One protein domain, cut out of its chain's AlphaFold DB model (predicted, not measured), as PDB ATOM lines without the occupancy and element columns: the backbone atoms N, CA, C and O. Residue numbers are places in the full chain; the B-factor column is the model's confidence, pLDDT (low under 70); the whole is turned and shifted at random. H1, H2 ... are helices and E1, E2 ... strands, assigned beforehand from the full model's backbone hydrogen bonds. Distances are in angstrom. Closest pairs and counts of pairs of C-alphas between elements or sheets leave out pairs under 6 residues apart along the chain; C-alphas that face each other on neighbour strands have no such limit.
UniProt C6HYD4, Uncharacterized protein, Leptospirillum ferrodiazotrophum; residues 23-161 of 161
ATOM      1  N   SER A  23      49.415 -44.818  61.049       48.00
ATOM      2  CA  SER A  23      48.682 -43.936  60.145       48.00
ATOM      3  C   SER A  23      47.488 -44.687  59.538       48.00
ATOM      4  O   SER A  23      47.637 -45.395  58.546       48.00
ATOM      5  N   MET A  24      46.300 -44.549  60.138       48.44
ATOM      6  CA  MET A  24      45.110 -45.351  59.811       48.44
ATOM      7  C   MET A  24      44.616 -45.186  58.367       48.44
ATOM      8  O   MET A  24      43.856 -46.019  57.886       48.44
ATOM      9  N   LEU A  25      45.045 -44.149  57.643       57.19
ATOM     10  CA  LEU A  25      44.649 -43.963  56.246       57.19
ATOM     11  C   LEU A  25      45.455 -44.799  55.247       57.19
ATOM     12  O   LEU A  25      44.955 -45.071  54.156       57.19
ATOM     13  N   SER A  26      46.665 -45.257  55.595       61.59
ATOM     14  CA  SER A  26      47.428 -46.104  54.672       61.59
ATOM     15  C   SER A  26      46.800 -47.489  54.522       61.59
ATOM     16  O   SER A  26      46.928 -48.091  53.463       61.59
ATOM     17  N   SER A  27      46.122 -48.011  55.548       69.44
ATOM     18  CA  SER A  27      45.505 -49.342  55.492       69.44
ATOM     19  C   SER A  27      44.249 -49.360  54.621       69.44
ATOM     20  O   SER A  27      44.163 -50.198  53.729       69.44
ATOM     21  N   SER A  28      43.330 -48.406  54.793       75.88
ATOM     22  CA  SER A  28      42.079 -48.357  54.020       75.88
ATOM     23  C   SER A  28      42.312 -48.101  52.529       75.88
ATOM     24  O   SER A  28      41.716 -48.764  51.680       75.88
ATOM     25  N   ALA A  29      43.236 -47.194  52.186       80.38
ATOM     26  CA  ALA A  29      43.629 -46.951  50.799       80.38
ATOM     27  C   ALA A  29      44.295 -48.183  50.161       80.38
ATOM     28  O   ALA A  29      43.982 -48.530  49.018       80.38
ATOM     29  N   ARG A  30      45.178 -48.876  50.901       83.56
ATOM     30  CA  ARG A  30      45.811 -50.128  50.447       83.56
ATOM     31  C   ARG A  30      44.806 -51.225  50.210       83.56
ATOM     32  O   ARG A  30      44.874 -51.878  49.175       83.56
ATOM     33  N   GLU A  31      43.894 -51.422  51.143       86.12
ATOM     34  CA  GLU A  31      42.884 -52.462  51.043       86.12
ATOM     35  C   GLU A  31      41.967 -52.212  49.841       86.12
ATOM     36  O   GLU A  31      41.779 -53.094  49.001       86.12
ATOM     37  N   TRP A  32      41.503 -50.971  49.669       86.19
ATOM     38  CA  TRP A  32      40.623 -50.604  48.562       86.19
ATOM     39  C   TRP A  32      41.276 -50.794  47.182       86.19
ATOM     40  O   TRP A  32      40.650 -51.332  46.259       86.19
ATOM     41  N   ALA A  33      42.544 -50.391  47.047       87.06
ATOM     42  CA  ALA A  33      43.317 -50.511  45.811       87.06
ATOM     43  C   ALA A  33      44.060 -51.853  45.668       87.06
ATOM     44  O   ALA A  33      44.845 -52.016  44.735       87.06
ATOM     45  N   LYS A  34      43.861 -52.814  46.585       88.19
ATOM     46  CA  LYS A  34      44.620 -54.080  46.643       88.19
ATOM     47  C   LYS A  34      46.146 -53.874  46.596       88.19
ATOM     48  O   LYS A  34      46.869 -54.647  45.975       88.19
ATOM     49  N   GLY A  35      46.627 -52.789  47.201       83.25
ATOM     50  CA  GLY A  35      48.040 -52.409  47.237       83.25
ATOM     51  C   GLY A  35      48.614 -51.854  45.929       83.25
ATOM     52  O   GLY A  35      49.813 -51.591  45.876       83.25
ATOM     53  N   LYS A  36      47.807 -51.648  44.878       90.25
ATOM     54  CA  LYS A  36      48.297 -51.123  43.596       90.25
ATOM     55  C   LYS A  36      48.629 -49.634  43.696       90.25
ATOM     56  O   LYS A  36      47.751 -48.802  43.919       90.25
ATOM     57  N   VAL A  37      49.895 -49.296  43.472       90.56
ATOM     58  CA  VAL A  37      50.391 -47.915  43.395       90.56
ATOM     59  C   VAL A  37      50.636 -47.541  41.935       90.56
ATOM     60  O   VAL A  37      51.183 -48.334  41.169       90.56
ATOM     61  N   ALA A  38      50.204 -46.345  41.537       90.69
ATOM     62  CA  ALA A  38      50.393 -45.843  40.184       90.69
ATOM     63  C   ALA A  38      51.878 -45.542  39.940       90.69
ATOM     64  O   ALA A  38      52.459 -44.669  40.581       90.69
ATOM     65  N   GLY A  39      52.483 -46.272  39.005       91.75
ATOM     66  CA  GLY A  39      53.861 -46.059  38.563       91.75
ATOM     67  C   GLY A  39      53.946 -45.383  37.189       91.75
ATOM     68  O   GLY A  39      52.916 -45.124  36.564       91.75
ATOM     69  N   PRO A  40      55.165 -45.166  36.660       92.50
ATOM     70  CA  PRO A  40      55.385 -44.502  35.370       92.50
ATOM     71  C   PRO A  40      54.605 -45.120  34.199       92.50
ATOM     72  O   PRO A  40      54.127 -44.405  33.324       92.50
ATOM     73  N   ALA A  41      54.424 -46.446  34.197       92.56
ATOM     74  CA  ALA A  41      53.700 -47.155  33.141       92.56
ATOM     75  C   ALA A  41      52.230 -46.713  33.017       92.56
ATOM     76  O   ALA A  41      51.727 -46.583  31.902       92.56
ATOM     77  N   VAL A  42      51.579 -46.414  34.147       92.19
ATOM     78  CA  VAL A  42      50.187 -45.938  34.191       92.19
ATOM     79  C   VAL A  42      50.065 -44.562  33.537       92.19
ATOM     80  O   VAL A  42      49.108 -44.300  32.816       92.19
ATOM     81  N   PHE A  43      51.058 -43.694  33.736       91.75
ATOM     82  CA  PHE A  43      51.097 -42.369  33.114       91.75
ATOM     83  C   PHE A  43      51.465 -42.431  31.628       91.75
ATOM     84  O   PHE A  43      50.975 -41.622  30.845       91.75
ATOM     85  N   ALA A  44      52.297 -43.393  31.225       91.44
ATOM     86  CA  ALA A  44      52.689 -43.569  29.831       91.44
ATOM     87  C   ALA A  44      51.550 -44.121  28.956       91.44
ATOM     88  O   ALA A  44      51.448 -43.762  27.782       91.44
ATOM     89  N   ARG A  45      50.713 -45.015  29.504       90.56
ATOM     90  CA  ARG A  45      49.631 -45.700  28.774       90.56
ATOM     91  C   ARG A  45      48.358 -45.805  29.623       90.56
ATOM     92  O   ARG A  45      47.968 -46.906  29.992       90.56
ATOM     93  N   PRO A  46      47.684 -44.685  29.928       90.06
ATOM     94  CA  PRO A  46      46.542 -44.672  30.846       90.06
ATOM     95  C   PRO A  46      45.377 -45.570  30.407       90.06
ATOM     96  O   PRO A  46      44.713 -46.155  31.257       90.06
ATOM     97  N   GLY A  47      45.155 -45.712  29.096       88.94
ATOM     98  CA  GLY A  47      44.080 -46.548  28.548       88.94
ATOM     99  C   GLY A  47      44.248 -48.047  28.818       88.94
ATOM    100  O   GLY A  47      43.251 -48.742  28.963       88.94
ATOM    101  N   ASP A  48      45.482 -48.538  28.969       91.56
ATOM    102  CA  ASP A  48      45.748 -49.958  29.257       91.56
ATOM    103  C   ASP A  48      45.331 -50.348  30.689       91.56
ATOM    104  O   ASP A  48      45.242 -51.530  31.011       91.56
ATOM    105  N   TYR A  49      45.087 -49.357  31.553       92.44
ATOM    106  CA  TYR A  49      44.784 -49.527  32.976       92.44
ATOM    107  C   TYR A  49      43.393 -48.990  33.352       92.44
ATOM    108  O   TYR A  49      43.107 -48.750  34.527       92.44
ATOM    109  N   GLU A  50      42.524 -48.756  32.369       92.25
ATOM    110  CA  GLU A  50      41.172 -48.253  32.608       92.25
ATOM    111  C   GLU A  50      40.363 -49.188  33.525       92.25
ATOM    112  O   GLU A  50      40.453 -50.411  33.449       92.25
ATOM    113  N   GLY A  51      39.567 -48.607  34.428       94.06
ATOM    114  CA  GLY A  51      38.720 -49.359  35.358       94.06
ATOM    115  C   GLY A  51      39.482 -49.996  36.523       94.06
ATOM    116  O   GLY A  51      38.863 -50.468  37.482       94.06
ATOM    117  N   GLU A  52      40.815 -49.972  36.498       95.19
ATOM    118  CA  GLU A  52      41.627 -50.439  37.608       95.19
ATOM    119  C   GLU A  52      41.659 -49.444  38.771       95.19
ATOM    120  O   GLU A  52      41.471 -48.233  38.628       95.19
ATOM    121  N   ARG A  53      41.931 -49.987  39.959       95.31
ATOM    122  CA  ARG A  53      42.029 -49.242  41.212       95.31
ATOM    123  C   ARG A  53      43.488 -48.984  41.537       95.31
ATOM    124  O   ARG A  53      44.257 -49.934  41.651       95.31
ATOM    125  N   TYR A  54      43.832 -47.720  41.739       95.19
ATOM    126  CA  TYR A  54      45.193 -47.295  42.033       95.19
ATOM    127  C   TYR A  54      45.240 -46.283  43.169       95.19
ATOM    128  O   TYR A  54      44.324 -45.481  43.365       95.19
ATOM    129  N   ILE A  55      46.360 -46.312  43.884       94.62
ATOM    130  CA  ILE A  55      46.794 -45.257  44.791       94.62
ATOM    131  C   ILE A  55      47.786 -44.381  44.042       94.62
ATOM    132  O   ILE A  55      48.751 -44.869  43.457       94.62
ATOM    133  N   LEU A  56      47.560 -43.081  44.090       94.56
ATOM    134  CA  LEU A  56      48.462 -42.068  43.577       94.56
ATOM    135  C   LEU A  56      48.619 -40.981  44.618       94.56
ATOM    136  O   LEU A  56      47.729 -40.747  45.428       94.56
ATOM    137  N   GLY A  57      49.736 -40.285  44.583       93.38
ATOM    138  CA  GLY A  57      49.882 -39.090  45.383       93.38
ATOM    139  C   GLY A  57      50.713 -38.067  44.660       93.38
ATOM    140  O   GLY A  57      51.436 -38.358  43.708       93.38
ATOM    141  N   GLY A  58      50.528 -36.830  45.074       95.25
ATOM    142  CA  GLY A  58      51.113 -35.713  44.384       95.25
ATOM    143  C   GLY A  58      50.929 -34.409  45.118       95.25
ATOM    144  O   GLY A  58      50.363 -34.354  46.208       95.25
ATOM    145  N   VAL A  59      51.406 -33.354  44.480       95.62
ATOM    146  CA  VAL A  59      51.201 -31.981  44.928       95.62
ATOM    147  C   VAL A  59      49.977 -31.421  44.221       95.62
ATOM    148  O   VAL A  59      49.840 -31.534  43.000       95.62
ATOM    149  N   LEU A  60      49.079 -30.815  44.986       95.38
ATOM    150  CA  LEU A  60      47.893 -30.162  44.467       95.38
ATOM    151  C   LEU A  60      48.279 -28.908  43.687       95.38
ATOM    152  O   LEU A  60      48.852 -27.976  44.235       95.38
ATOM    153  N   LEU A  61      47.942 -28.876  42.403       96.06
ATOM    154  CA  LEU A  61      48.133 -27.717  41.534       96.06
ATOM    155  C   LEU A  61      46.925 -26.777  41.580       96.06
ATOM    156  O   LEU A  61      47.072 -25.570  41.429       96.06
ATOM    157  N   GLY A  62      45.725 -27.326  41.771       95.12
ATOM    158  CA  GLY A  62      44.495 -26.543  41.788       95.12
ATOM    159  C   GLY A  62      43.267 -27.376  42.120       95.12
ATOM    160  O   GLY A  62      43.249 -28.592  41.915       95.12
ATOM    161  N   VAL A  63      42.231 -26.700  42.613       93.88
ATOM    162  CA  VAL A  63      40.924 -27.283  42.928       93.88
ATOM    163  C   VAL A  63      39.853 -26.439  42.259       93.88
ATOM    164  O   VAL A  63      39.853 -25.216  42.381       93.88
ATOM    165  N   ARG A  64      38.923 -27.098  41.575       94.38
ATOM    166  CA  ARG A  64      37.687 -26.504  41.075       94.38
ATOM    167  C   ARG A  64      36.518 -27.189  41.767       94.38
ATOM    168  O   ARG A  64      36.318 -28.386  41.587       94.38
ATOM    169  N   GLN A  65      35.789 -26.438  42.580       91.44
ATOM    170  CA  GLN A  65      34.559 -26.899  43.218       91.44
ATOM    171  C   GLN A  65      33.375 -26.610  42.297       91.44
ATOM    172  O   GLN A  65      33.235 -25.500  41.786       91.44
ATOM    173  N   GLU A  66      32.536 -27.615  42.095       91.81
ATOM    174  CA  GLU A  66      31.284 -27.549  41.351       91.81
ATOM    175  C   GLU A  66      30.169 -28.153  42.227       91.81
ATOM    176  O   GLU A  66      30.448 -28.921  43.156       91.81
ATOM    177  N   PRO A  67      28.891 -27.820  41.989       90.31
ATOM    178  CA  PRO A  67      27.793 -28.419  42.741       90.31
ATOM    179  C   PRO A  67      27.822 -29.955  42.646       90.31
ATOM    180  O   PRO A  67      27.657 -30.524  41.571       90.31
ATOM    181  N   GLY A  68      28.052 -30.628  43.778       87.88
ATOM    182  CA  GLY A  68      28.084 -32.094  43.876       87.88
ATOM    183  C   GLY A  68      29.395 -32.772  43.449       87.88
ATOM    184  O   GLY A  68      29.499 -33.995  43.564       87.88
ATOM    185  N   GLN A  69      30.404 -32.026  42.985       92.81
ATOM    186  CA  GLN A  69      31.692 -32.599  42.588       92.81
ATOM    187  C   GLN A  69      32.838 -31.588  42.714       92.81
ATOM    188  O   GLN A  69      32.704 -30.420  42.377       92.81
ATOM    189  N   ALA A  70      34.016 -32.049  43.119       93.56
ATOM    190  CA  ALA A  70      35.257 -31.297  43.011       93.56
ATOM    191  C   ALA A  70      36.191 -31.943  41.984       93.56
ATOM    192  O   ALA A  70      36.349 -33.163  41.926       93.56
ATOM    193  N   THR A  71      36.848 -31.109  41.187       95.19
ATOM    194  CA  THR A  71      37.916 -31.519  40.280       95.19
ATOM    195  C   THR A  71      39.237 -30.997  40.820       95.19
ATOM    196  O   THR A  71      39.429 -29.789  40.952       95.19
ATOM    197  N   LEU A  72      40.158 -31.900  41.131       95.31
ATOM    198  CA  LEU A  72      41.496 -31.570  41.600       95.31
ATOM    199  C   LEU A  72      42.503 -31.862  40.497       95.31
ATOM    200  O   LEU A  72      42.411 -32.874  39.803       95.31
ATOM    201  N   ARG A  73      43.502 -30.998  40.361       96.38
ATOM    202  CA  ARG A  73      44.630 -31.229  39.464       96.38
ATOM    203  C   ARG A  73      45.869 -31.478  40.302       96.38
ATOM    204  O   ARG A  73      46.263 -30.606  41.068       96.38
ATOM    205  N   LEU A  74      46.462 -32.658  40.174       95.69
ATOM    206  CA  LEU A  74      47.652 -33.052  40.924       95.69
ATOM    207  C   LEU A  74      48.842 -33.188  39.978       95.69
ATOM    208  O   LEU A  74      48.693 -33.685  38.861       95.69
ATOM    209  N   LEU A  75      50.021 -32.809  40.453       97.06
ATOM    210  CA  LEU A  75      51.286 -33.268  39.897       97.06
ATOM    211  C   LEU A  75      51.710 -34.510  40.676       97.06
ATOM    212  O   LEU A  75      52.033 -34.408  41.858       97.06
ATOM    213  N   ALA A  76      51.640 -35.675  40.042       96.62
ATOM    214  CA  ALA A  76      51.893 -36.949  40.691       96.62
ATOM    215  C   ALA A  76      53.391 -37.224  40.846       96.62
ATOM    216  O   ALA A  76      54.186 -36.904  39.962       96.62
ATOM    217  N   TYR A  77      53.743 -37.874  41.949       96.62
ATOM    218  CA  TYR A  77      55.099 -38.304  42.277       96.62
ATOM    219  C   TYR A  77      55.092 -39.786  42.668       96.62
ATOM    220  O   TYR A  77      54.039 -40.309  43.050       96.62
ATOM    221  N   PRO A  78      56.248 -40.469  42.595       95.25
ATOM    222  CA  PRO A  78      56.421 -41.770  43.229       95.25
ATOM    223  C   PRO A  78      55.992 -41.718  44.698       95.25
ATOM    224  O   PRO A  78      56.175 -40.699  45.365       95.25
ATOM    225  N   LEU A  79      55.393 -42.803  45.187       91.69
ATOM    226  CA  LEU A  79      55.010 -42.924  46.589       91.69
ATOM    227  C   LEU A  79      56.066 -43.695  47.374       91.69
ATOM    228  O   LEU A  79      56.573 -44.705  46.886       91.69
ATOM    229  N   ASP A  80      56.307 -43.267  48.607       89.12
ATOM    230  CA  ASP A  80      57.140 -43.997  49.557       89.12
ATOM    231  C   ASP A  80      56.406 -45.239  50.127       89.12
ATOM    232  O   ASP A  80      55.199 -45.436  49.907       89.12
ATOM    233  N   PRO A  81      57.086 -46.096  50.917       85.31
ATOM    234  CA  PRO A  81      56.460 -47.237  51.587       85.31
ATOM    235  C   PRO A  81      55.377 -46.876  52.609       85.31
ATOM    236  O   PRO A  81      54.766 -47.779  53.175       85.31
ATOM    237  N   SER A  82      55.125 -45.598  52.872       82.31
ATOM    238  CA  SER A  82      54.050 -45.077  53.715       82.31
ATOM    239  C   SER A  82      52.939 -44.394  52.897       82.31
ATOM    240  O   SER A  82      51.973 -43.906  53.479       82.31
ATOM    241  N   LEU A  83      53.010 -44.473  51.561       87.75
ATOM    242  CA  LEU A  83      52.095 -43.864  50.592       87.75
ATOM    243  C   LEU A  83      52.116 -42.331  50.567       87.75
ATOM    244  O   LEU A  83      51.113 -41.710  50.199       87.75
ATOM    245  N   TYR A  84      53.247 -41.720  50.915       88.25
ATOM    246  CA  TYR A  84      53.457 -40.282  50.769       88.25
ATOM    247  C   TYR A  84      54.153 -39.935  49.453       88.25
ATOM    248  O   TYR A  84      55.029 -40.678  49.013       88.25
ATOM    249  N   PRO A  85      53.808 -38.797  48.820       91.44
ATOM    250  CA  PRO A  85      54.456 -38.367  47.587       91.44
ATOM    251  C   PRO A  85      55.918 -37.962  47.824       91.44
ATOM    252  O   PRO A  85      56.205 -37.012  48.561       91.44
ATOM    253  N   GLU A  86      56.846 -38.628  47.143       93.12
ATOM    254  CA  GLU A  86      58.275 -38.325  47.179       93.12
ATOM    255  C   GLU A  86      58.622 -37.173  46.226       93.12
ATOM    256  O   GLU A  86      59.130 -37.364  45.123       93.12
ATOM    257  N   THR A  87      58.391 -35.931  46.665       93.00
ATOM    258  CA  THR A  87      58.650 -34.728  45.844       93.00
ATOM    259  C   THR A  87      60.131 -34.473  45.528       93.00
ATOM    260  O   THR A  87      60.438 -33.529  44.807       93.00
ATOM    261  N   GLY A  88      61.050 -35.255  46.106       93.19
ATOM    262  CA  GLY A  88      62.474 -35.240  45.756       93.19
ATOM    263  C   GLY A  88      62.803 -36.042  44.492       93.19
ATOM    264  O   GLY A  88      63.902 -35.906  43.962       93.19
ATOM    265  N   GLN A  89      61.866 -36.859  44.004       94.12
ATOM    266  CA  GLN A  89      61.987 -37.584  42.743       94.12
ATOM    267  C   GLN A  89      61.325 -36.812  41.587       94.12
ATOM    268  O   GLN A  89      60.477 -35.945  41.827       94.12
ATOM    269  N   PRO A  90      61.670 -37.117  40.320       96.12
ATOM    270  CA  PRO A  90      60.978 -36.548  39.169       96.12
ATOM    271  C   PRO A  90      59.466 -36.835  39.205       96.12
ATOM    272  O   PRO A  90      59.058 -37.938  39.582       96.12
ATOM    273  N   PRO A  91      58.617 -35.874  38.795       96.69
ATOM    274  CA  PRO A  91      57.180 -36.097  38.731       96.69
ATOM    275  C   PRO A  91      56.832 -37.134  37.657       96.69
ATOM    276  O   PRO A  91      57.418 -37.152  36.576       96.69
ATOM    277  N   LEU A  92      55.825 -37.961  37.938       95.44
ATOM    278  CA  LEU A  92      55.306 -38.969  37.007       95.44
ATOM    279  C   LEU A  92      54.434 -38.349  35.909       95.44
ATOM    280  O   LEU A  92      54.370 -38.861  34.796       95.44
ATOM    281  N   GLY A  93      53.751 -37.249  36.230       94.38
ATOM    282  CA  GLY A  93      52.869 -36.542  35.308       94.38
ATOM    283  C   GLY A  93      51.723 -35.829  36.017       94.38
ATOM    284  O   GLY A  93      51.523 -35.966  37.224       94.38
ATOM    285  N   ALA A  94      50.956 -35.045  35.263       94.69
ATOM    286  CA  ALA A  94      49.754 -34.404  35.782       94.69
ATOM    287  C   ALA A  94      48.553 -35.358  35.705       94.69
ATOM    288  O   ALA A  94      48.356 -36.043  34.703       94.69
ATOM    289  N   VAL A  95      47.717 -35.357  36.741       95.31
ATOM    290  CA  VAL A  95      46.491 -36.159  36.811       95.31
ATOM    291  C   VAL A  95      45.315 -35.295  37.237       95.31
ATOM    292  O   VAL A  95      45.433 -34.411  38.089       95.31
ATOM    293  N   THR A  96      44.167 -35.557  36.623       95.88
ATOM    294  CA  THR A  96      42.896 -34.944  37.001       95.88
ATOM    295  C   THR A  96      42.114 -35.916  37.870       95.88
ATOM    296  O   THR A  96      41.759 -37.013  37.439       95.88
ATOM    297  N   VAL A  97      41.829 -35.500  39.094       95.88
ATOM    298  CA  VAL A  97      41.091 -36.279  40.079       95.88
ATOM    299  C   VAL A  97      39.678 -35.731  40.203       95.88
ATOM    300  O   VAL A  97      39.486 -34.540  40.432       95.88
ATOM    301  N   LEU A  98      38.687 -36.606  40.068       95.50
ATOM    302  CA  LEU A  98      37.280 -36.293  40.293       95.50
ATOM    303  C   LEU A  98      36.882 -36.796  41.674       95.50
ATOM    304  O   LEU A  98      37.029 -37.982  41.966       95.50
ATOM    305  N   TRP A  99      36.370 -35.904  42.506       94.62
ATOM    306  CA  TRP A  99      35.925 -36.188  43.860       94.62
ATOM    307  C   TRP A  99      34.435 -35.879  43.981       94.62
ATOM    308  O   TRP A  99      34.024 -34.740  43.792       94.62
ATOM    309  N   SER A 100      33.631 -36.883  44.317       90.69
ATOM    310  CA  SER A 100      32.179 -36.737  44.525       90.69
ATOM    311  C   SER A 100      31.776 -36.975  45.985       90.69
ATOM    312  O   SER A 100      30.619 -37.264  46.268       90.69
ATOM    313  N   GLY A 101      32.744 -36.942  46.907       85.75
ATOM    314  CA  GLY A 101      32.492 -37.115  48.335       85.75
ATOM    315  C   GLY A 101      32.060 -35.814  49.012       85.75
ATOM    316  O   GLY A 101      31.630 -34.861  48.365       85.75
ATOM    317  N   ALA A 102      32.212 -35.768  50.336       84.31
ATOM    318  CA  ALA A 102      31.933 -34.569  51.121       84.31
ATOM    319  C   ALA A 102      32.722 -33.348  50.597       84.31
ATOM    320  O   ALA A 102      33.821 -33.526  50.057       84.31
ATOM    321  N   PRO A 103      32.205 -32.117  50.768       83.62
ATOM    322  CA  PRO A 103      32.910 -30.906  50.365       83.62
ATOM    323  C   PRO A 103      34.347 -30.895  50.890       83.62
ATOM    324  O   PRO A 103      34.591 -31.160  52.069       83.62
ATOM    325  N   LEU A 104      35.305 -30.602  50.007       84.38
ATOM    326  CA  LEU A 104      36.703 -30.478  50.409       84.38
ATOM    327  C   LEU A 104      36.835 -29.328  51.408       84.38
ATOM    328  O   LEU A 104      36.303 -28.241  51.178       84.38
ATOM    329  N   SER A 105      37.540 -29.575  52.512       78.06
ATOM    330  CA  SER A 105      37.786 -28.547  53.517       78.06
ATOM    331  C   SER A 105      38.685 -27.442  52.960       78.06
ATOM    332  O   SER A 105      39.459 -27.654  52.023       78.06
ATOM    333  N   SER A 106      38.646 -26.269  53.592       76.25
ATOM    334  CA  SER A 106      39.561 -25.157  53.300       76.25
ATOM    335  C   SER A 106      41.040 -25.512  53.497       76.25
ATOM    336  O   SER A 106      41.906 -24.783  53.030       76.25
ATOM    337  N   LEU A 107      41.340 -26.644  54.146       72.19
ATOM    338  CA  LEU A 107      42.694 -27.167  54.322       72.19
ATOM    339  C   LEU A 107      43.247 -27.840  53.058       72.19
ATOM    340  O   LEU A 107      44.413 -28.216  53.042       72.19
ATOM    341  N   VAL A 108      42.447 -28.030  52.005       84.19
ATOM    342  CA  VAL A 108      42.899 -28.593  50.725       84.19
ATOM    343  C   VAL A 108      43.207 -27.446  49.760       84.19
ATOM    344  O   VAL A 108      42.344 -26.993  49.011       84.19
ATOM    345  N   MET A 109      44.451 -26.964  49.791       87.94
ATOM    346  CA  MET A 109      44.916 -25.813  49.010       87.94
ATOM    347  C   MET A 109      46.024 -26.204  48.019       87.94
ATOM    348  O   MET A 109      46.723 -27.198  48.244       87.94
ATOM    349  N   PRO A 110      46.218 -25.441  46.923       92.88
ATOM    350  CA  PRO A 110      47.374 -25.616  46.048       92.88
ATOM    351  C   PRO A 110      48.692 -25.611  46.835       92.88
ATOM    352  O   PRO A 110      48.858 -24.836  47.773       92.88
ATOM    353  N   GLY A 111      49.618 -26.488  46.458       92.38
ATOM    354  CA  GLY A 111      50.870 -26.744  47.171       92.38
ATOM    355  C   GLY A 111      50.788 -27.889  48.185       92.38
ATOM    356  O   GLY A 111      51.820 -28.474  48.519       92.38
ATOM    357  N   ASN A 112      49.588 -28.285  48.620       90.81
ATOM    358  CA  ASN A 112      49.452 -29.387  49.568       90.81
ATOM    359  C   ASN A 112      49.742 -30.728  48.904       90.81
ATOM    360  O   ASN A 112      49.324 -30.995  47.775       90.81
ATOM    361  N   ARG A 113      50.424 -31.605  49.636       91.81
ATOM    362  CA  ARG A 113      50.576 -33.003  49.242       91.81
ATOM    363  C   ARG A 113      49.289 -33.752  49.553       91.81
ATOM    364  O   ARG A 113      48.685 -33.564  50.608       91.81
ATOM    365  N   LEU A 114      48.864 -34.578  48.613       91.12
ATOM    366  CA  LEU A 114      47.646 -35.364  48.701       91.12
ATOM    367  C   LEU A 114      47.949 -36.785  48.241       91.12
ATOM    368  O   LEU A 114      48.613 -36.975  47.222       91.12
ATOM    369  N   THR A 115      47.393 -37.759  48.950       92.25
ATOM    370  CA  THR A 115      47.327 -39.151  48.502       92.25
ATOM    371  C   THR A 115      45.873 -39.493  48.225       92.25
ATOM    372  O   THR A 115      44.975 -39.177  49.004       92.25
ATOM    373  N   VAL A 116      45.632 -40.115  47.082       93.00
ATOM    374  CA  VAL A 116      44.311 -40.408  46.552       93.00
ATOM    375  C   VAL A 116      44.265 -41.872  46.147       93.00
ATOM    376  O   VAL A 116      45.146 -42.348  45.435       93.00
ATOM    377  N   ALA A 117      43.218 -42.577  46.563       94.12
ATOM    378  CA  ALA A 117      42.890 -43.889  46.023       94.12
ATOM    379  C   ALA A 117      41.605 -43.789  45.202       94.12
ATOM    380  O   ALA A 117      40.606 -43.204  45.644       94.12
ATOM    381  N   GLY A 118      41.636 -44.336  43.993       94.62
ATOM    382  CA  GLY A 118      40.501 -44.251  43.093       94.62
ATOM    383  C   GLY A 118      40.608 -45.129  41.860       94.62
ATOM    384  O   GLY A 118      41.568 -45.876  41.677       94.62
ATOM    385  N   THR A 119      39.573 -45.048  41.036       96.31
ATOM    386  CA  THR A 119      39.444 -45.833  39.809       96.31
ATOM    387  C   THR A 119      39.918 -44.999  38.633       96.31
ATOM    388  O   THR A 119      39.490 -43.849  38.489       96.31
ATOM    389  N   LEU A 120      40.781 -45.558  37.790       94.88
ATOM    390  CA  LEU A 120      41.185 -44.909  36.549       94.88
ATOM    391  C   LEU A 120      40.008 -44.845  35.582       94.88
ATOM    392  O   LEU A 120      39.296 -45.823  35.365       94.88
ATOM    393  N   LEU A 121      39.796 -43.655  35.037       94.06
ATOM    394  CA  LEU A 121      38.752 -43.388  34.064       94.06
ATOM    395  C   LEU A 121      39.341 -43.382  32.655       94.06
ATOM    396  O   LEU A 121      40.527 -43.065  32.508       94.06
ATOM    397  N   PRO A 122      38.507 -43.632  31.630       88.62
ATOM    398  CA  PRO A 122      38.915 -43.453  30.249       88.62
ATOM    399  C   PRO A 122      39.487 -42.040  30.071       88.62
ATOM    400  O   PRO A 122      38.849 -41.048  30.465       88.62
ATOM    401  N   PRO A 123      40.711 -41.926  29.540       81.69
ATOM    402  CA  PRO A 123      41.349 -40.639  29.379       81.69
ATOM    403  C   PRO A 123      40.622 -39.856  28.268       81.69
ATOM    404  O   PRO A 123      40.340 -40.421  27.211       81.69
ATOM    405  N   PRO A 124      40.279 -38.570  28.469       80.00
ATOM    406  CA  PRO A 124      39.617 -37.768  27.437       80.00
ATOM    407  C   PRO A 124      40.521 -37.529  26.220       80.00
ATOM    408  O   PRO A 124      40.026 -37.271  25.127       80.00
ATOM    409  N   ASP A 125      41.839 -37.630  26.399       82.00
ATOM    410  CA  ASP A 125      42.853 -37.568  25.352       82.00
ATOM    411  C   ASP A 125      44.017 -38.513  25.690       82.00
ATOM    412  O   ASP A 125      44.250 -38.823  26.855       82.00
ATOM    413  N   ARG A 126      44.798 -38.947  24.688       71.88
ATOM    414  CA  ARG A 126      45.888 -39.937  24.862       71.88
ATOM    415  C   ARG A 126      46.945 -39.577  25.918       71.88
ATOM    416  O   ARG A 126      47.734 -40.451  26.263       71.88
ATOM    417  N   LYS A 127      47.021 -38.323  26.377       75.31
ATOM    418  CA  LYS A 127      48.076 -37.839  27.276       75.31
ATOM    419  C   LYS A 127      47.580 -37.461  28.668       75.31
ATOM    420  O   LYS A 127      48.409 -37.123  29.512       75.31
ATOM    421  N   SER A 128      46.277 -37.495  28.935       83.00
ATOM    422  CA  SER A 128      45.761 -37.151  30.259       83.00
ATOM    423  C   SER A 128      45.423 -38.389  31.073       83.00
ATOM    424  O   SER A 128      44.811 -39.337  30.596       83.00
ATOM    425  N   LEU A 129      45.803 -38.367  32.349       91.69
ATOM    426  CA  LEU A 129      45.346 -39.346  33.324       91.69
ATOM    427  C   LEU A 129      44.133 -38.768  34.061       91.69
ATOM    428  O   LEU A 129      44.186 -37.642  34.575       91.69
ATOM    429  N   ARG A 130      43.047 -39.542  34.140       94.12
ATOM    430  CA  ARG A 130      41.879 -39.225  34.969       94.12
ATOM    431  C   ARG A 130      41.614 -40.325  35.977       94.12
ATOM    432  O   ARG A 130      41.671 -41.505  35.651       94.12
ATOM    433  N   LEU A 131      41.262 -39.917  37.190       94.44
ATOM    434  CA  LEU A 131      40.930 -40.825  38.277       94.44
ATOM    435  C   LEU A 131      39.686 -40.337  39.017       94.44
ATOM    436  O   LEU A 131      39.597 -39.169  39.389       94.44
ATOM    437  N   ARG A 132      38.739 -41.236  39.272       95.38
ATOM    438  CA  ARG A 132      37.644 -41.007  40.216       95.38
ATOM    439  C   ARG A 132      38.103 -41.406  41.613       95.38
ATOM    440  O   ARG A 132      38.270 -42.592  41.889       95.38
ATOM    441  N   ALA A 133      38.310 -40.423  42.475       93.12
ATOM    442  CA  ALA A 133      38.727 -40.630  43.851       93.12
ATOM    443  C   ALA A 133      37.583 -41.169  44.711       93.12
ATOM    444  O   ALA A 133      36.474 -40.636  44.698       93.12
ATOM    445  N   HIS A 134      37.902 -42.191  45.500       88.12
ATOM    446  CA  HIS A 134      37.044 -42.721  46.559       88.12
ATOM    447  C   HIS A 134      37.584 -42.375  47.945       88.12
ATOM    448  O   HIS A 134      36.812 -42.144  48.869       88.12
ATOM    449  N   ILE A 135      38.909 -42.306  48.077       84.44
ATOM    450  CA  ILE A 135      39.590 -41.922  49.310       84.44
ATOM    451  C   ILE A 135      40.540 -40.783  48.965       84.44
ATOM    452  O   ILE A 135      41.336 -40.897  48.031       84.44
ATOM    453  N   LEU A 136      40.451 -39.692  49.719       83.81
ATOM    454  CA  LEU A 136      41.331 -38.540  49.595       83.81
ATOM    455  C   LEU A 136      41.927 -38.241  50.968       83.81
ATOM    456  O   LEU A 136      41.202 -38.021  51.935       83.81
ATOM    457  N   SER A 137      43.254 -38.258  51.038       82.94
ATOM    458  CA  SER A 137      44.020 -38.016  52.252       82.94
ATOM    459  C   SER A 137      44.893 -36.788  52.057       82.94
ATOM    460  O   SER A 137      45.878 -36.861  51.313       82.94
ATOM    461  N   PRO A 138      44.585 -35.660  52.711       78.50
ATOM    462  CA  PRO A 138      45.535 -34.574  52.776       78.50
ATOM    463  C   PRO A 138      46.720 -34.943  53.662       78.50
ATOM    464  O   PRO A 138      46.568 -35.557  54.715       78.50
ATOM    465  N   ASP A 139      47.914 -34.528  53.248       69.00
ATOM    466  CA  ASP A 139      49.157 -34.677  54.011       69.00
ATOM    467  C   ASP A 139      49.234 -33.668  55.178       69.00
ATOM    468  O   ASP A 139      50.305 -33.248  55.612       69.00
ATOM    469  N   THR A 140      48.085 -33.246  55.704       60.34
ATOM    470  CA  THR A 140      47.971 -32.393  56.884       60.34
ATOM    471  C   THR A 140      47.731 -33.277  58.099       60.34
ATOM    472  O   THR A 140      46.755 -34.027  58.136       60.34
ATOM    473  N   CYS A 141      48.602 -33.193  59.104       59.38
ATOM    474  CA  CYS A 141      48.332 -33.797  60.404       59.38
ATOM    475  C   CYS A 141      47.154 -33.053  61.041       59.38
ATOM    476  O   CYS A 141      47.317 -31.925  61.500       59.38
ATOM    477  N   VAL A 142      45.966 -33.654  61.019       54.16
ATOM    478  CA  VAL A 142      44.787 -33.065  61.661       54.16
ATOM    479  C   VAL A 142      44.907 -33.300  63.167       54.16
ATOM    480  O   VAL A 142      44.979 -34.459  63.585       54.16
ATOM    481  N   PRO A 143      44.946 -32.246  63.996       49.91
ATOM    482  CA  PRO A 143      44.956 -32.421  65.436       49.91
ATOM    483  C   PRO A 143      43.606 -32.938  65.923       49.91
ATOM    484  O   PRO A 143      42.568 -32.312  65.714       49.91
ATOM    485  N   ALA A 144      43.613 -34.080  66.604       47.62
ATOM    486  CA  ALA A 144      42.439 -34.594  67.293       47.62
ATOM    487  C   ALA A 144      42.393 -34.018  68.718       47.62
ATOM    488  O   ALA A 144      42.986 -34.589  69.622       47.62
ATOM    489  N   GLY A 145      41.703 -32.887  68.912       47.81
ATOM    490  CA  GLY A 145      41.363 -32.354  70.241       47.81
ATOM    491  C   GLY A 145      42.457 -31.541  70.946       47.81
ATOM    492  O   GLY A 145      43.092 -32.031  71.866       47.81
ATOM    493  N   GLY A 146      42.646 -30.272  70.571       51.50
ATOM    494  CA  GLY A 146      43.485 -29.318  71.324       51.50
ATOM    495  C   GLY A 146      45.006 -29.485  71.186       51.50
ATOM    496  O   GLY A 146      45.752 -28.666  71.709       51.50
ATOM    497  N   PHE A 147      45.484 -30.494  70.460       57.31
ATOM    498  CA  PHE A 147      46.916 -30.708  70.227       57.31
ATOM    499  C   PHE A 147      47.445 -29.854  69.067       57.31
ATOM    500  O   PHE A 147      46.741 -29.611  68.090       57.31
ATOM    501  N   ALA A 148      48.719 -29.465  69.123       54.53
ATOM    502  CA  ALA A 148      49.444 -28.961  67.960       54.53
ATOM    503  C   ALA A 148      50.202 -30.126  67.312       54.53
ATOM    504  O   ALA A 148      51.026 -30.776  67.958       54.53
ATOM    505  N   CYS A 149      49.921 -30.421  66.043       59.66
ATOM    506  CA  CYS A 149      50.568 -31.522  65.332       59.66
ATOM    507  C   CYS A 149      51.577 -31.014  64.309       59.66
ATOM    508  O   CYS A 149      51.231 -30.276  63.389       59.66
ATOM    509  N   HIS A 150      52.819 -31.474  64.437       53.12
ATOM    510  CA  HIS A 150      53.876 -31.264  63.458       53.12
ATOM    511  C   HIS A 150      54.270 -32.590  62.816       53.12
ATOM    512  O   HIS A 150      54.393 -33.619  63.478       53.12
ATOM    513  N   ARG A 151      54.483 -32.578  61.499       58.09
ATOM    514  CA  ARG A 151      54.967 -33.758  60.784       58.09
ATOM    515  C   ARG A 151      56.472 -33.920  60.988       58.09
ATOM    516  O   ARG A 151      57.240 -32.974  60.851       58.09
ATOM    517  N   THR A 152      56.879 -35.145  61.287       60.47
ATOM    518  CA  THR A 152      58.270 -35.601  61.381       60.47
ATOM    519  C   THR A 152      58.513 -36.692  60.334       60.47
ATOM    520  O   THR A 152      57.558 -37.222  59.761       60.47
ATOM    521  N   ARG A 153      59.777 -37.069  60.080       47.75
ATOM    522  CA  ARG A 153      60.110 -38.191  59.170       47.75
ATOM    523  C   ARG A 153      59.442 -39.515  59.563       47.75
ATOM    524  O   ARG A 153      59.260 -40.367  58.709       47.75
ATOM    525  N   SER A 154      59.091 -39.681  60.835       50.81
ATOM    526  CA  SER A 154      58.471 -40.883  61.397       50.81
ATOM    527  C   SER A 154      56.942 -40.800  61.508       50.81
ATOM    528  O   SER A 154      56.326 -41.738  62.005       50.81
ATOM    529  N   GLY A 155      56.311 -39.713  61.047       57.00
ATOM    530  CA  GLY A 155      54.855 -39.545  61.067       57.00
ATOM    531  C   GLY A 155      54.396 -38.231  61.697       57.00
ATOM    532  O   GLY A 155      55.159 -37.273  61.825       57.00
ATOM    533  N   CYS A 156      53.121 -38.167  62.073       59.09
ATOM    534  CA  CYS A 156      52.557 -37.002  62.752       59.09
ATOM    535  C   CYS A 156      52.921 -37.029  64.238       59.09
ATOM    536  O   CYS A 156      52.477 -37.907  64.974       59.09
ATOM    537  N   LEU A 157      53.713 -36.054  64.677       60.78
ATOM    538  CA  LEU A 157      54.011 -35.823  66.080       60.78
ATOM    539  C   LEU A 157      53.042 -34.762  66.607       60.78
ATOM    540  O   LEU A 157      53.172 -33.575  66.310       60.78
ATOM    541  N   CYS A 158      52.055 -35.193  67.378       66.06
ATOM    542  CA  CYS A 158      51.143 -34.292  68.068       66.06
ATOM    543  C   CYS A 158      51.665 -34.022  69.475       66.06
ATOM    544  O   CYS A 158      51.909 -34.958  70.236       66.06
ATOM    545  N   ARG A 159      51.870 -32.746  69.810       57.16
ATOM    546  CA  ARG A 159      52.299 -32.305  71.136       57.16
ATOM    547  C   ARG A 159      51.148 -31.571  71.814       57.16
ATOM    548  O   ARG A 159      50.454 -30.777  71.179       57.16
ATOM    549  N   ASN A 160      50.935 -31.882  73.087       56.34
ATOM    550  CA  ASN A 160      50.023 -31.120  73.930       56.34
ATOM    551  C   ASN A 160      50.704 -29.801  74.306       56.34
ATOM    552  O   ASN A 160      51.920 -29.810  74.531       56.34
ATOM    553  N   TYR A 161      49.946 -28.708  74.331       55.84
ATOM    554  CA  TYR A 161      50.404 -27.443  74.904       55.84
ATOM    555  C   TYR A 161      50.071 -27.401  76.392       55.84
ATOM    556  O   TYR A 161      48.974 -27.872  76.761       55.84
TER     557      TYR A 161
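AT A GLANCE: This is residues 23 to 161 of the 161 residues of an uncharacterized protein of Leptospirillum ferrodiazotrophum (UniProt C6HYD4). What would one see first in these atoms? The body is a small closed barrel of five strands, E1 to E5, with helix H1 along its outside over E4 and the short helices H2 and H3 near one end, by the start of E5. Past the opposite end, residues 139 to 147 lead to a small separate hairpin of E6 and E7, and this arm adds to the longest axis. What is it made of, and in which order? The printed part has 139 residues with three named helices and seven named strands, in the order H1 H2 H3 E1 E2 E3 E4 E5 E6 E7, and its class is mixed; round the mixed barrel run E1 E2 E3 E5 E4 and back to E1, while E6 and E7 are antiparallel. How spread out is it? It is compact, with a radius of gyration of the C-alphas of 15.0 A and spans of 52 by 35 by 26 A.

IN THESE COORDINATES: Where are the strands of the barrel? E1, residues 53 to 66, is 24.2 A long from C-alpha 53 at (42.029, -49.242, 41.212), and E2, residues 69 to 77, is 24.1 A long. E3 is residues 93 to 99, 19.0 A; E4 is residues 113 to 121, 21.9 A; E5 is residues 129 to 138, 20.0 A. E1 bends by 107 degrees at residue 59, E4 by 71 degrees at residue 118 and E5 by 92 degrees at residue 134. Where are the other elements? H1, residues 24 to 32, is 13.2 A long from C-alpha 24 at (45.110, -45.351, 59.811); H2 is residues 40 to 44 and H3 residues 46 to 49. E6, residues 148 to 152, is 12.9 A long, and E7, residues 155 to 159, is 12.7 A long, to C-alpha 159 at (52.299, -32.305, 71.136).

HOW THE PARTS SIT: How do the strands join into a ring? E1, E2 and E3 are a meander, each strand the antiparallel neighbour of the one before, with N 64 and O 71 at 2.8 A and N 72 and O 97 at 2.8 A; with E4 they make a Greek key, in which the first strand is also the antiparallel neighbour of the fourth, with N 116 and O 56 at 2.7 A. E3 and E5 are parallel, with N 98 and O 131 at 2.8 A, and the hairpin E4 and E5 has N 119 and O 132 at 2.9 A. E2 lies on one side of E1, beside residues 57 to 66, and E4 on the other side, beside residues 53 to 59. Where do the helices stand? H1 is on the barrel, outside it, at a height over the sheet of 9.1 A; it lies over E4 and, only just, over E5 with 3 of its C-alphas, along the strands at 14 degrees to E4 on the local plane, and its closest C-alphas to E4 are those of Ala 29 and Ala 117, 5.7 A apart. H2 is on the barrel, outside it, at a height of 8.4 A, and the closest C-alphas of H2 and E3 are those of Phe 43 and Gly 93, 6.5 A apart. H3 is on the barrel too, and its closest C-alphas to E5 are those of Pro 46 and Leu 129, 6.0 A apart. How do the helices' backbones run? In H2 every O i to N i+4 pair is within hydrogen-bond range, in H1 4 of 5 are, and H3 is too short for such a pair. What of E6 and E7? They form an antiparallel hairpin with N 150 and O 157 at 2.8 A, and both are apart from E5, for instance.

THE WHOLE: How far does it reach? The two C-alphas farthest apart are those of Arg 126 and Tyr 161, 51.8 A. Is it cut, and which links are long? The printed part has no cut, and the long links are E2 to E3, with 15 residues, and E3 to E4, with 13. Where is confidence low? The mean pLDDT of the printed part is 83.5, and residues 23 to 27 and 139 to 161 are under 70.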